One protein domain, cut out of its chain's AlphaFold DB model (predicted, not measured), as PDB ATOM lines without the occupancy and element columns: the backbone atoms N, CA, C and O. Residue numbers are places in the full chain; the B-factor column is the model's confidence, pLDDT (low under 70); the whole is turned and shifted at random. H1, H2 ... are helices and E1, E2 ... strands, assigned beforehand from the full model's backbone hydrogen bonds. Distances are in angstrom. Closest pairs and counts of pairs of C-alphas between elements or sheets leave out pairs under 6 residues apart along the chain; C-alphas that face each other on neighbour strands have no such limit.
ATOM      1  N   TYR A 124      28.372 -49.011   5.622       86.81
ATOM      2  CA  TYR A 124      27.149 -48.448   6.177       86.81
ATOM      3  C   TYR A 124      25.967 -49.357   5.903       86.81
ATOM      4  O   TYR A 124      25.787 -49.852   4.789       86.81
ATOM      5  N   HIS A 125      25.132 -49.551   6.920       85.31
ATOM      6  CA  HIS A 125      23.906 -50.317   6.770       85.31
ATOM      7  C   HIS A 125      22.828 -49.464   6.092       85.31
ATOM      8  O   HIS A 125      22.427 -48.424   6.614       85.31
ATOM      9  N   LEU A 126      22.359 -49.900   4.922       87.56
ATOM     10  CA  LEU A 126      21.347 -49.178   4.163       87.56
ATOM     11  C   LEU A 126      19.942 -49.550   4.659       87.56
ATOM     12  O   LEU A 126      19.442 -50.650   4.403       87.56
ATOM     13  N   VAL A 127      19.298 -48.605   5.345       85.12
ATOM     14  CA  VAL A 127      17.910 -48.715   5.813       85.12
ATOM     15  C   VAL A 127      17.027 -47.761   5.022       85.12
ATOM     16  O   VAL A 127      17.356 -46.593   4.828       85.12
ATOM     17  N   VAL A 128      15.892 -48.272   4.546       87.56
ATOM     18  CA  VAL A 128      14.919 -47.461   3.807       87.56
ATOM     19  C   VAL A 128      14.099 -46.578   4.752       87.56
ATOM     20  O   VAL A 128      13.827 -45.428   4.430       87.56
ATOM     21  N   ASP A 129      13.702 -47.128   5.899       86.19
ATOM     22  CA  ASP A 129      12.902 -46.465   6.929       86.19
ATOM     23  C   ASP A 129      13.279 -47.034   8.310       86.19
ATOM     24  O   ASP A 129      13.085 -48.227   8.554       86.19
ATOM     25  N   ASN A 130      13.850 -46.214   9.201       81.38
ATOM     26  CA  ASN A 130      14.246 -46.647  10.549       81.38
ATOM     27  C   ASN A 130      13.063 -46.909  11.494       81.38
ATOM     28  O   ASN A 130      13.211 -47.672  12.448       81.38
ATOM     29  N   ILE A 131      11.895 -46.308  11.248       84.88
ATOM     30  CA  ILE A 131      10.697 -46.522  12.073       84.88
ATOM     31  C   ILE A 131      10.082 -47.878  11.726       84.88
ATOM     32  O   ILE A 131       9.603 -48.596  12.607       84.88
ATOM     33  N   ARG A 132      10.106 -48.245  10.438       81.31
ATOM     34  CA  ARG A 132       9.554 -49.508   9.931       81.31
ATOM     35  C   ARG A 132      10.567 -50.267   9.067       81.31
ATOM     36  O   ARG A 132      10.354 -50.464   7.869       81.31
ATOM     37  N   PRO A 133      11.659 -50.775   9.667       74.88
ATOM     38  CA  PRO A 133      12.777 -51.376   8.933       74.88
ATOM     39  C   PRO A 133      12.466 -52.752   8.320       74.88
ATOM     40  O   PRO A 133      13.354 -53.373   7.724       74.88
ATOM     41  N   LEU A 134      11.245 -53.260   8.517       80.88
ATOM     42  CA  LEU A 134      10.748 -54.530   7.987       80.88
ATOM     43  C   LEU A 134       9.733 -54.350   6.845       80.88
ATOM     44  O   LEU A 134       9.440 -55.330   6.169       80.88
ATOM     45  N   ASP A 135       9.246 -53.130   6.596       84.94
ATOM     46  CA  ASP A 135       8.233 -52.865   5.561       84.94
ATOM     47  C   ASP A 135       8.836 -52.831   4.147       84.94
ATOM     48  O   ASP A 135       8.119 -52.950   3.154       84.94
ATOM     49  N   TYR A 136      10.159 -52.660   4.043       86.56
ATOM     50  CA  TYR A 136      10.863 -52.473   2.778       86.56
ATOM     51  C   TYR A 136      12.164 -53.273   2.720       86.56
ATOM     52  O   TYR A 136      12.936 -53.310   3.680       86.56
ATOM     53  N   GLU A 137      12.453 -53.824   1.543       85.69
ATOM     54  CA  GLU A 137      13.743 -54.429   1.217       85.69
ATOM     55  C   GLU A 137      14.392 -53.693   0.042       85.69
ATOM     56  O   GLU A 137      13.743 -53.349  -0.949       85.69
ATOM     57  N   VAL A 138      15.702 -53.443   0.137       87.62
ATOM     58  CA  VAL A 138      16.431 -52.754  -0.930       87.62
ATOM     59  C   VAL A 138      16.717 -53.716  -2.083       87.62
ATOM     60  O   VAL A 138      17.665 -54.511  -2.050       87.62
ATOM     61  N   HIS A 139      15.952 -53.576  -3.165       87.56
ATOM     62  CA  HIS A 139      16.214 -54.290  -4.410       87.56
ATOM     63  C   HIS A 139      17.555 -53.866  -5.034       87.56
ATOM     64  O   HIS A 139      18.481 -54.677  -5.123       87.56
ATOM     65  N   SER A 140      17.704 -52.595  -5.404       87.25
ATOM     66  CA  SER A 140      18.909 -52.011  -6.011       87.25
ATOM     67  C   SER A 140      19.054 -50.540  -5.609       87.25
ATOM     68  O   SER A 140      18.081 -49.906  -5.208       87.25
ATOM     69  N   VAL A 141      20.273 -49.998  -5.693       88.75
ATOM     70  CA  VAL A 141      20.531 -48.559  -5.514       88.75
ATOM     71  C   VAL A 141      20.685 -47.946  -6.897       88.75
ATOM     72  O   VAL A 141      21.573 -48.349  -7.642       88.75
ATOM     73  N   GLN A 142      19.808 -47.002  -7.241       88.56
ATOM     74  CA  GLN A 142      19.808 -46.348  -8.555       88.56
ATOM     75  C   GLN A 142      20.753 -45.144  -8.609       88.56
ATOM     76  O   GLN A 142      21.433 -44.931  -9.606       88.56
ATOM     77  N   ARG A 143      20.801 -44.351  -7.534       88.44
ATOM     78  CA  ARG A 143      21.658 -43.171  -7.416       88.44
ATOM     79  C   ARG A 143      22.120 -43.028  -5.977       88.44
ATOM     80  O   ARG A 143      21.315 -43.165  -5.058       88.44
ATOM     81  N   LEU A 144      23.396 -42.712  -5.804       90.19
ATOM     82  CA  LEU A 144      23.982 -42.353  -4.524       90.19
ATOM     83  C   LEU A 144      24.711 -41.021  -4.686       90.19
ATOM     84  O   LEU A 144      25.384 -40.793  -5.689       90.19
ATOM     85  N   PHE A 145      24.541 -40.125  -3.724       89.69
ATOM     86  CA  PHE A 145      25.158 -38.807  -3.730       89.69
ATOM     87  C   PHE A 145      25.363 -38.334  -2.293       89.69
ATOM     88  O   PHE A 145      24.609 -38.728  -1.400       89.69
ATOM     89  N   ALA A 146      26.366 -37.490  -2.077       88.00
ATOM     90  CA  ALA A 146      26.603 -36.826  -0.806       88.00
ATOM     91  C   ALA A 146      26.574 -35.309  -0.969       88.00
ATOM     92  O   ALA A 146      26.922 -34.758  -2.014       88.00
ATOM     93  N   THR A 147      26.188 -34.637   0.110       86.81
ATOM     94  CA  THR A 147      26.349 -33.195   0.267       86.81
ATOM     95  C   THR A 147      27.457 -32.977   1.286       86.81
ATOM     96  O   THR A 147      27.352 -33.462   2.411       86.81
ATOM     97  N   VAL A 148      28.513 -32.269   0.891       82.06
ATOM     98  CA  VAL A 148      29.624 -31.925   1.786       82.06
ATOM     99  C   VAL A 148      29.358 -30.547   2.380       82.06
ATOM    100  O   VAL A 148      29.010 -29.613   1.658       82.06
ATOM    101  N   GLU A 149      29.509 -30.413   3.695       79.81
ATOM    102  CA  GLU A 149      29.343 -29.128   4.374       79.81
ATOM    103  C   GLU A 149      30.297 -28.080   3.773       79.81
ATOM    104  O   GLU A 149      31.481 -28.337   3.566       79.81
ATOM    105  N   GLY A 150      29.764 -26.910   3.412       78.06
ATOM    106  CA  GLY A 150      30.528 -25.847   2.749       78.06
ATOM    107  C   GLY A 150      30.693 -25.991   1.228       78.06
ATOM    108  O   GLY A 150      31.113 -25.029   0.588       78.06
ATOM    109  N   LYS A 151      30.305 -27.121   0.617       77.94
ATOM    110  CA  LYS A 151      30.195 -27.260  -0.846       77.94
ATOM    111  C   LYS A 151      28.728 -27.230  -1.267       77.94
ATOM    112  O   LYS A 151      27.875 -27.871  -0.661       77.94
ATOM    113  N   ARG A 152      28.425 -26.475  -2.325       72.06
ATOM    114  CA  ARG A 152      27.059 -26.380  -2.866       72.06
ATOM    115  C   ARG A 152      26.718 -27.529  -3.817       72.06
ATOM    116  O   ARG A 152      25.542 -27.794  -4.043       72.06
ATOM    117  N   GLU A 153      27.730 -28.184  -4.375       79.81
ATOM    118  CA  GLU A 153      27.562 -29.255  -5.355       79.81
ATOM    119  C   GLU A 153      27.403 -30.625  -4.687       79.81
ATOM    120  O   GLU A 153      28.069 -30.937  -3.697       79.81
ATOM    121  N   GLU A 154      26.508 -31.445  -5.243       84.94
ATOM    122  CA  GLU A 154      26.357 -32.847  -4.857       84.94
ATOM    123  C   GLU A 154      27.504 -33.671  -5.449       84.94
ATOM    124  O   GLU A 154      27.720 -33.677  -6.661       84.94
ATOM    125  N   GLN A 155      28.200 -34.430  -4.607       85.25
ATOM    126  CA  GLN A 155      29.164 -35.419  -5.069       85.25
ATOM    127  C   GLN A 155      28.427 -36.722  -5.372       85.25
ATOM    128  O   GLN A 155      27.917 -37.380  -4.463       85.25
ATOM    129  N   VAL A 156      28.342 -37.097  -6.647       86.56
ATOM    130  CA  VAL A 156      27.698 -38.348  -7.076       86.56
ATOM    131  C   VAL A 156      28.660 -39.518  -6.891       86.56
ATOM    132  O   VAL A 156      29.798 -39.472  -7.351       86.56
ATOM    133  N   PHE A 157      28.175 -40.585  -6.262       86.00
ATOM    134  CA  PHE A 157      28.909 -41.833  -6.101       86.00
ATOM    135  C   PHE A 157      28.539 -42.810  -7.214       86.00
ATOM    136  O   PHE A 157      27.358 -43.077  -7.456       86.00
ATOM    137  N   ARG A 158      29.550 -43.376  -7.871       84.25
ATOM    138  CA  ARG A 158      29.387 -44.353  -8.954       84.25
ATOM    139  C   ARG A 158      29.588 -45.783  -8.441       84.25
ATOM    140  O   ARG A 158      30.380 -45.988  -7.522       84.25
ATOM    141  N   PRO A 159      28.910 -46.795  -9.006       83.88
ATOM    142  CA  PRO A 159      29.204 -48.181  -8.663       83.88
ATOM    143  C   PRO A 159      30.674 -48.511  -8.962       83.88
ATOM    144  O   PRO A 159      31.169 -48.207 -10.040       83.88
ATOM    145  N   PHE A 160      31.372 -49.177  -8.045       79.31
ATOM    146  CA  PHE A 160      32.806 -49.485  -8.165       79.31
ATOM    147  C   PHE A 160      33.175 -50.258  -9.446       79.31
ATOM    148  O   PHE A 160      34.285 -50.160  -9.954       79.31
ATOM    149  N   TRP A 161      32.237 -51.035  -9.982       72.19
ATOM    150  CA  TRP A 161      32.414 -51.844 -11.185       72.19
ATOM    151  C   TRP A 161      32.061 -51.109 -12.488       72.19
ATOM    152  O   TRP A 161      32.275 -51.670 -13.558       72.19
ATOM    153  N   SER A 162      31.536 -49.876 -12.444       65.50
ATOM    154  CA  SER A 162      31.190 -49.104 -13.651       65.50
ATOM    155  C   SER A 162      32.398 -48.416 -14.307       65.50
ATOM    156  O   SER A 162      32.227 -47.513 -15.122       65.50
ATOM    157  N   THR A 163      33.621 -48.810 -13.950       57.62
ATOM    158  CA  THR A 163      34.879 -48.218 -14.424       57.62
ATOM    159  C   THR A 163      35.268 -48.769 -15.798       57.62
ATOM    160  O   THR A 163      36.314 -49.393 -15.958       57.62
ATOM    161  N   PHE A 164      34.421 -48.563 -16.807       52.53
ATOM    162  CA  PHE A 164      34.803 -48.775 -18.203       52.53
ATOM    163  C   PHE A 164      34.814 -47.438 -18.951       52.53
ATOM    164  O   PHE A 164      33.779 -46.824 -19.185       52.53
ATOM    165  N   SER A 165      36.032 -47.036 -19.326       50.03
ATOM    166  CA  SER A 165      36.355 -46.112 -20.420       50.03
ATOM    167  C   SER A 165      35.837 -44.671 -20.287       50.03
ATOM    168  O   SER A 165      34.997 -44.244 -21.074       50.03
ATOM    169  N   GLY A 166      36.375 -43.879 -19.349       51.88
ATOM    170  CA  GLY A 166      36.106 -42.431 -19.372       51.88
ATOM    171  C   GLY A 166      36.610 -41.547 -18.228       51.88
ATOM    172  O   GLY A 166      36.396 -40.341 -18.313       51.88
ATOM    173  N   ASP A 167      37.266 -42.064 -17.184       56.22
ATOM    174  CA  ASP A 167      37.775 -41.207 -16.096       56.22
ATOM    175  C   ASP A 167      39.093 -40.525 -16.510       56.22
ATOM    176  O   ASP A 167      40.192 -40.985 -16.218       56.22
ATOM    177  N   GLN A 168      38.968 -39.417 -17.247       52.00
ATOM    178  CA  GLN A 168      40.056 -38.494 -17.617       52.00
ATOM    179  C   GLN A 168      40.293 -37.395 -16.558       52.00
ATOM    180  O   GLN A 168      40.899 -36.368 -16.851       52.00
ATOM    181  N   GLY A 169      39.828 -37.577 -15.323       53.94
ATOM    182  CA  GLY A 169      40.057 -36.601 -14.263       53.94
ATOM    183  C   GLY A 169      39.369 -36.983 -12.963       53.94
ATOM    184  O   GLY A 169      38.162 -37.190 -12.951       53.94
ATOM    185  N   ASP A 170      40.170 -37.009 -11.901       52.38
ATOM    186  CA  ASP A 170      39.829 -37.295 -10.507       52.38
ATOM    187  C   ASP A 170      39.386 -38.731 -10.203       52.38
ATOM    188  O   ASP A 170      38.469 -39.289 -10.802       52.38
ATOM    189  N   TYR A 171      40.053 -39.336  -9.221       58.09
ATOM    190  CA  TYR A 171      39.610 -40.573  -8.593       58.09
ATOM    191  C   TYR A 171      38.204 -40.325  -8.030       58.09
ATOM    192  O   TYR A 171      38.039 -39.628  -7.031       58.09
ATOM    193  N   GLY A 172      37.177 -40.817  -8.725       69.31
ATOM    194  CA  GLY A 172      35.788 -40.517  -8.400       69.31
ATOM    195  C   GLY A 172      35.364 -41.029  -7.020       69.31
ATOM    196  O   GLY A 172      36.032 -41.833  -6.376       69.31
ATOM    197  N   ALA A 173      34.196 -40.581  -6.568       81.25
ATOM    198  CA  ALA A 173      33.528 -41.179  -5.421       81.25
ATOM    199  C   ALA A 173      32.889 -42.504  -5.867       81.25
ATOM    200  O   ALA A 173      32.048 -42.512  -6.773       81.25
ATOM    201  N   TYR A 174      33.262 -43.619  -5.238       85.00
ATOM    202  CA  TYR A 174      32.749 -44.940  -5.601       85.00
ATOM    203  C   TYR A 174      32.012 -45.607  -4.453       85.00
ATOM    204  O   TYR A 174      32.288 -45.372  -3.274       85.00
ATOM    205  N   PHE A 175      31.092 -46.495  -4.817       87.19
ATOM    206  CA  PHE A 175      30.446 -47.374  -3.868       87.19
ATOM    207  C   PHE A 175      30.370 -48.822  -4.335       87.19
ATOM    208  O   PHE A 175      30.207 -49.116  -5.519       87.19
ATOM    209  N   SER A 176      30.405 -49.749  -3.385       87.88
ATOM    210  CA  SER A 176      30.043 -51.145  -3.616       87.88
ATOM    211  C   SER A 176      28.907 -51.556  -2.687       87.88
ATOM    212  O   SER A 176      28.701 -50.970  -1.626       87.88
ATOM    213  N   LEU A 177      28.122 -52.540  -3.125       87.19
ATOM    214  CA  LEU A 177      27.011 -53.075  -2.348       87.19
ATOM    215  C   LEU A 177      27.265 -54.540  -2.049       87.19
ATOM    216  O   LEU A 177      27.400 -55.344  -2.974       87.19
ATOM    217  N   ARG A 178      27.199 -54.904  -0.775       85.12
ATOM    218  CA  ARG A 178      27.226 -56.294  -0.331       85.12
ATOM    219  C   ARG A 178      25.880 -56.655   0.267       85.12
ATOM    220  O   ARG A 178      25.283 -55.854   0.970       85.12
ATOM    221  N   ARG A 179      25.374 -57.848  -0.051       83.38
ATOM    222  CA  ARG A 179      24.151 -58.386   0.557       83.38
ATOM    223  C   ARG A 179      24.526 -59.361   1.666       83.38
ATOM    224  O   ARG A 179      25.242 -60.318   1.391       83.38
ATOM    225  N   GLU A 180      24.020 -59.143   2.870       79.75
ATOM    226  CA  GLU A 180      24.234 -60.017   4.026       79.75
ATOM    227  C   GLU A 180      22.910 -60.525   4.590       79.75
ATOM    228  O   GLU A 180      21.881 -59.859   4.491       79.75
ATOM    229  N   GLN A 181      22.922 -61.721   5.174       69.19
ATOM    230  CA  GLN A 181      21.736 -62.272   5.815       69.19
ATOM    231  C   GLN A 181      21.527 -61.607   7.178       69.19
ATOM    232  O   GLN A 181      22.416 -61.596   8.024       69.19
ATOM    233  N   ARG A 182      20.328 -61.077   7.402       64.81
ATOM    234  CA  ARG A 182      19.915 -60.484   8.676       64.81
ATOM    235  C   ARG A 182      19.755 -61.594   9.720       64.81
ATOM    236  O   ARG A 182      18.883 -62.454   9.587       64.81
ATOM    237  N   THR A 183      20.597 -61.593  10.752       59.88
ATOM    238  CA  THR A 183      20.414 -62.437  11.940       59.88
ATOM    239  C   THR A 183      19.191 -61.938  12.703       59.88
ATOM    240  O   THR A 183      19.143 -60.799  13.162       59.88
ATOM    241  N   LEU A 184      18.157 -62.776  12.795       57.50
ATOM    242  CA  LEU A 184      16.953 -62.458  13.562       57.50
ATOM    243  C   LEU A 184      17.281 -62.442  15.059       57.50
ATOM    244  O   LEU A 184      17.942 -63.362  15.543       57.50
ATOM    245  N   SER A 185      16.758 -61.459  15.795       57.97
ATOM    246  CA  SER A 185      16.742 -61.512  17.260       57.97
ATOM    247  C   SER A 185      15.863 -62.676  17.740       57.97
ATOM    248  O   SER A 185      14.908 -63.057  17.061       57.97
ATOM    249  N   GLU A 186      16.143 -63.240  18.919       54.97
ATOM    250  CA  GLU A 186      15.387 -64.387  19.463       54.97
ATOM    251  C   GLU A 186      13.871 -64.130  19.544       54.97
ATOM    252  O   GLU A 186      13.060 -65.032  19.335       54.97
ATOM    253  N   GLN A 187      13.466 -62.883  19.797       56.88
ATOM    254  CA  GLN A 187      12.061 -62.482  19.856       56.88
ATOM    255  C   GLN A 187      11.407 -62.456  18.463       56.88
ATOM    256  O   GLN A 187      10.267 -62.896  18.312       56.88
ATOM    257  N   ALA A 188      12.140 -62.026  17.431       56.94
ATOM    258  CA  ALA A 188      11.679 -62.067  16.043       56.94
ATOM    259  C   ALA A 188      11.640 -63.502  15.483       56.94
ATOM    260  O   ALA A 188      10.763 -63.819  14.685       56.94
ATOM    261  N   GLN A 189      12.527 -64.395  15.940       57.94
ATOM    262  CA  GLN A 189      12.475 -65.825  15.600       57.94
ATOM    263  C   GLN A 189      11.246 -66.530  16.195       57.94
ATOM    264  O   GLN A 189      10.721 -67.457  15.583       57.94
ATOM    265  N   ARG A 190      10.793 -66.105  17.385       54.44
ATOM    266  CA  ARG A 190       9.668 -66.728  18.103       54.44
ATOM    267  C   ARG A 190       8.290 -66.235  17.658       54.44
ATOM    268  O   ARG A 190       7.347 -67.015  17.710       54.44
ATOM    269  N   TYR A 191       8.172 -64.975  17.235       57.75
ATOM    270  CA  TYR A 191       6.877 -64.345  16.932       57.75
ATOM    271  C   TYR A 191       6.757 -63.789  15.502       57.75
ATOM    272  O   TYR A 191       5.715 -63.239  15.150       57.75
ATOM    273  N   GLY A 192       7.797 -63.910  14.671       56.22
ATOM    274  CA  GLY A 192       7.791 -63.439  13.285       56.22
ATOM    275  C   GLY A 192       7.147 -64.427  12.308       56.22
ATOM    276  O   GLY A 192       7.301 -65.644  12.424       56.22
ATOM    277  N   THR A 193       6.447 -63.903  11.299       47.97
ATOM    278  CA  THR A 193       5.992 -64.668  10.130       47.97
ATOM    279  C   THR A 193       7.197 -65.298   9.417       47.97
ATOM    280  O   THR A 193       8.226 -64.654   9.238       47.97
ATOM    281  N   ARG A 194       7.078 -66.575   9.020       46.00
ATOM    282  CA  ARG A 194       8.123 -67.422   8.394       46.00
ATOM    283  C   ARG A 194       8.560 -66.969   6.983       46.00
ATOM    284  O   ARG A 194       8.710 -67.792   6.086       46.00
ATOM    285  N   THR A 195       8.814 -65.689   6.750       41.00
ATOM    286  CA  THR A 195       9.495 -65.221   5.533       41.00
ATOM    287  C   THR A 195      10.989 -65.123   5.816       41.00
ATOM    288  O   THR A 195      11.570 -64.057   5.982       41.00
ATOM    289  N   GLY A 196      11.627 -66.288   5.930       39.47
ATOM    290  CA  GLY A 196      13.077 -66.385   6.021       39.47
ATOM    291  C   GLY A 196      13.702 -66.079   4.667       39.47
ATOM    292  O   GLY A 196      13.793 -66.977   3.843       39.47
ATOM    293  N   LEU A 197      14.095 -64.824   4.451       43.03
ATOM    294  CA  LEU A 197      15.212 -64.377   3.608       43.03
ATOM    295  C   LEU A 197      15.273 -62.849   3.710       43.03
ATOM    296  O   LEU A 197      14.723 -62.124   2.896       43.03
ATOM    297  N   TYR A 198      15.927 -62.354   4.753       50.47
ATOM    298  CA  TYR A 198      16.104 -60.925   4.973       50.47
ATOM    299  C   TYR A 198      17.513 -60.533   4.506       50.47
ATOM    300  O   TYR A 198      18.487 -60.852   5.197       50.47
ATOM    301  N   ARG A 199      17.658 -59.888   3.340       50.78
ATOM    302  CA  ARG A 199      18.964 -59.393   2.873       50.78
ATOM    303  C   ARG A 199      19.159 -57.944   3.315       50.78
ATOM    304  O   ARG A 199      18.438 -57.042   2.905       50.78
ATOM    305  N   PHE A 200      20.166 -57.700   4.136       50.50
ATOM    306  CA  PHE A 200      20.706 -56.363   4.341       50.50
ATOM    307  C   PHE A 200      21.631 -55.995   3.194       50.50
ATOM    308  O   PHE A 200      22.338 -56.864   2.694       50.50
ATOM    309  N   ARG A 201      21.654 -54.727   2.782       59.81
ATOM    310  CA  ARG A 201      22.703 -54.214   1.898       59.81
ATOM    311  C   ARG A 201      23.649 -53.330   2.707       59.81
ATOM    312  O   ARG A 201      23.205 -52.294   3.195       59.81
ATOM    313  N   SER A 202      24.917 -53.727   2.828       60.16
ATOM    314  CA  SER A 202      25.970 -52.814   3.270       60.16
ATOM    315  C   SER A 202      26.518 -52.056   2.066       60.16
ATOM    316  O   SER A 202      26.633 -52.590   0.956       60.16
ATOM    317  N   LEU A 203      26.764 -50.773   2.281       68.50
ATOM    318  CA  LEU A 203      27.352 -49.858   1.324       68.50
ATOM    319  C   LEU A 203      28.793 -49.607   1.747       68.50
ATOM    320  O   LEU A 203      28.999 -49.015   2.805       68.50
ATOM    321  N   SER A 204      29.762 -50.011   0.925       72.19
ATOM    322  CA  SER A 204      31.139 -49.563   1.112       72.19
ATOM    323  C   SER A 204      31.420 -48.356   0.244       72.19
ATOM    324  O   SER A 204      31.093 -48.373  -0.942       72.19
ATOM    325  N   VAL A 205      31.988 -47.314   0.845       69.19
ATOM    326  CA  VAL A 205      32.240 -46.028   0.197       69.19
ATOM    327  C   VAL A 205      33.740 -45.763   0.182       69.19
ATOM    328  O   VAL A 205      34.389 -45.856   1.221       69.19
ATOM    329  N   ALA A 206      34.278 -45.425  -0.989       64.12
ATOM    330  CA  ALA A 206      35.662 -44.999  -1.162       64.12
ATOM    331  C   ALA A 206      35.680 -43.632  -1.860       64.12
ATOM    332  O   ALA A 206      35.085 -43.469  -2.927       64.12
ATOM    333  N   GLY A 207      36.339 -42.658  -1.237       58.44
ATOM    334  CA  GLY A 207      36.563 -41.314  -1.766       58.44
ATOM    335  C   GLY A 207      37.901 -40.783  -1.255       58.44
ATOM    336  O   GLY A 207      38.300 -41.140  -0.145       58.44
TER     337      GLY A 207
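What this domain is: This is residues 124 to 207 of the 208 residues of a protein of Enterobacter agglomerans (UniProt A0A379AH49). What shape? With little regular structure, hairpin E1 E2 and ribbon E3 E4 join into one curled, mixed sheet, ordered E1, E2, E3, E4; residues 164 to 170 and H1 stick out. How big? It is loose, with radius of gyration of the C-alphas 16.8 A, spanning 54 by 31 by 17 A. Of 84 printed residues, 32 are in named elements, mostly strand: E1 E2 E3 H1 E4.

Where its parts are: Where are the strands? E1 is residues 144 to 147, from C-alpha (23.982, -42.353, -4.524); E2 is 154 to 159, E3 174 to 181, 23.5 A long. And then? H1 is 186 to 191; E4, 199 to 206, ends at (35.662, -44.999, -1.162).

How they stand to each other: Which strands pair? E3 and E4 are antiparallel, N 176 to O 204 2.9 A; E2 and E3 parallel, N 175 to O 158 2.8 A; E1 and E2 antiparallel, N 146 to O 155 2.8 A. And H1? It is not on the sheet; its O i to N i+4 pairs are within hydrogen-bond range.

The domain as a whole: Any cut? The printed part has none; E2 to E3 is a long link. Low confidence? 37 residues are under 70, among them 181 to 203.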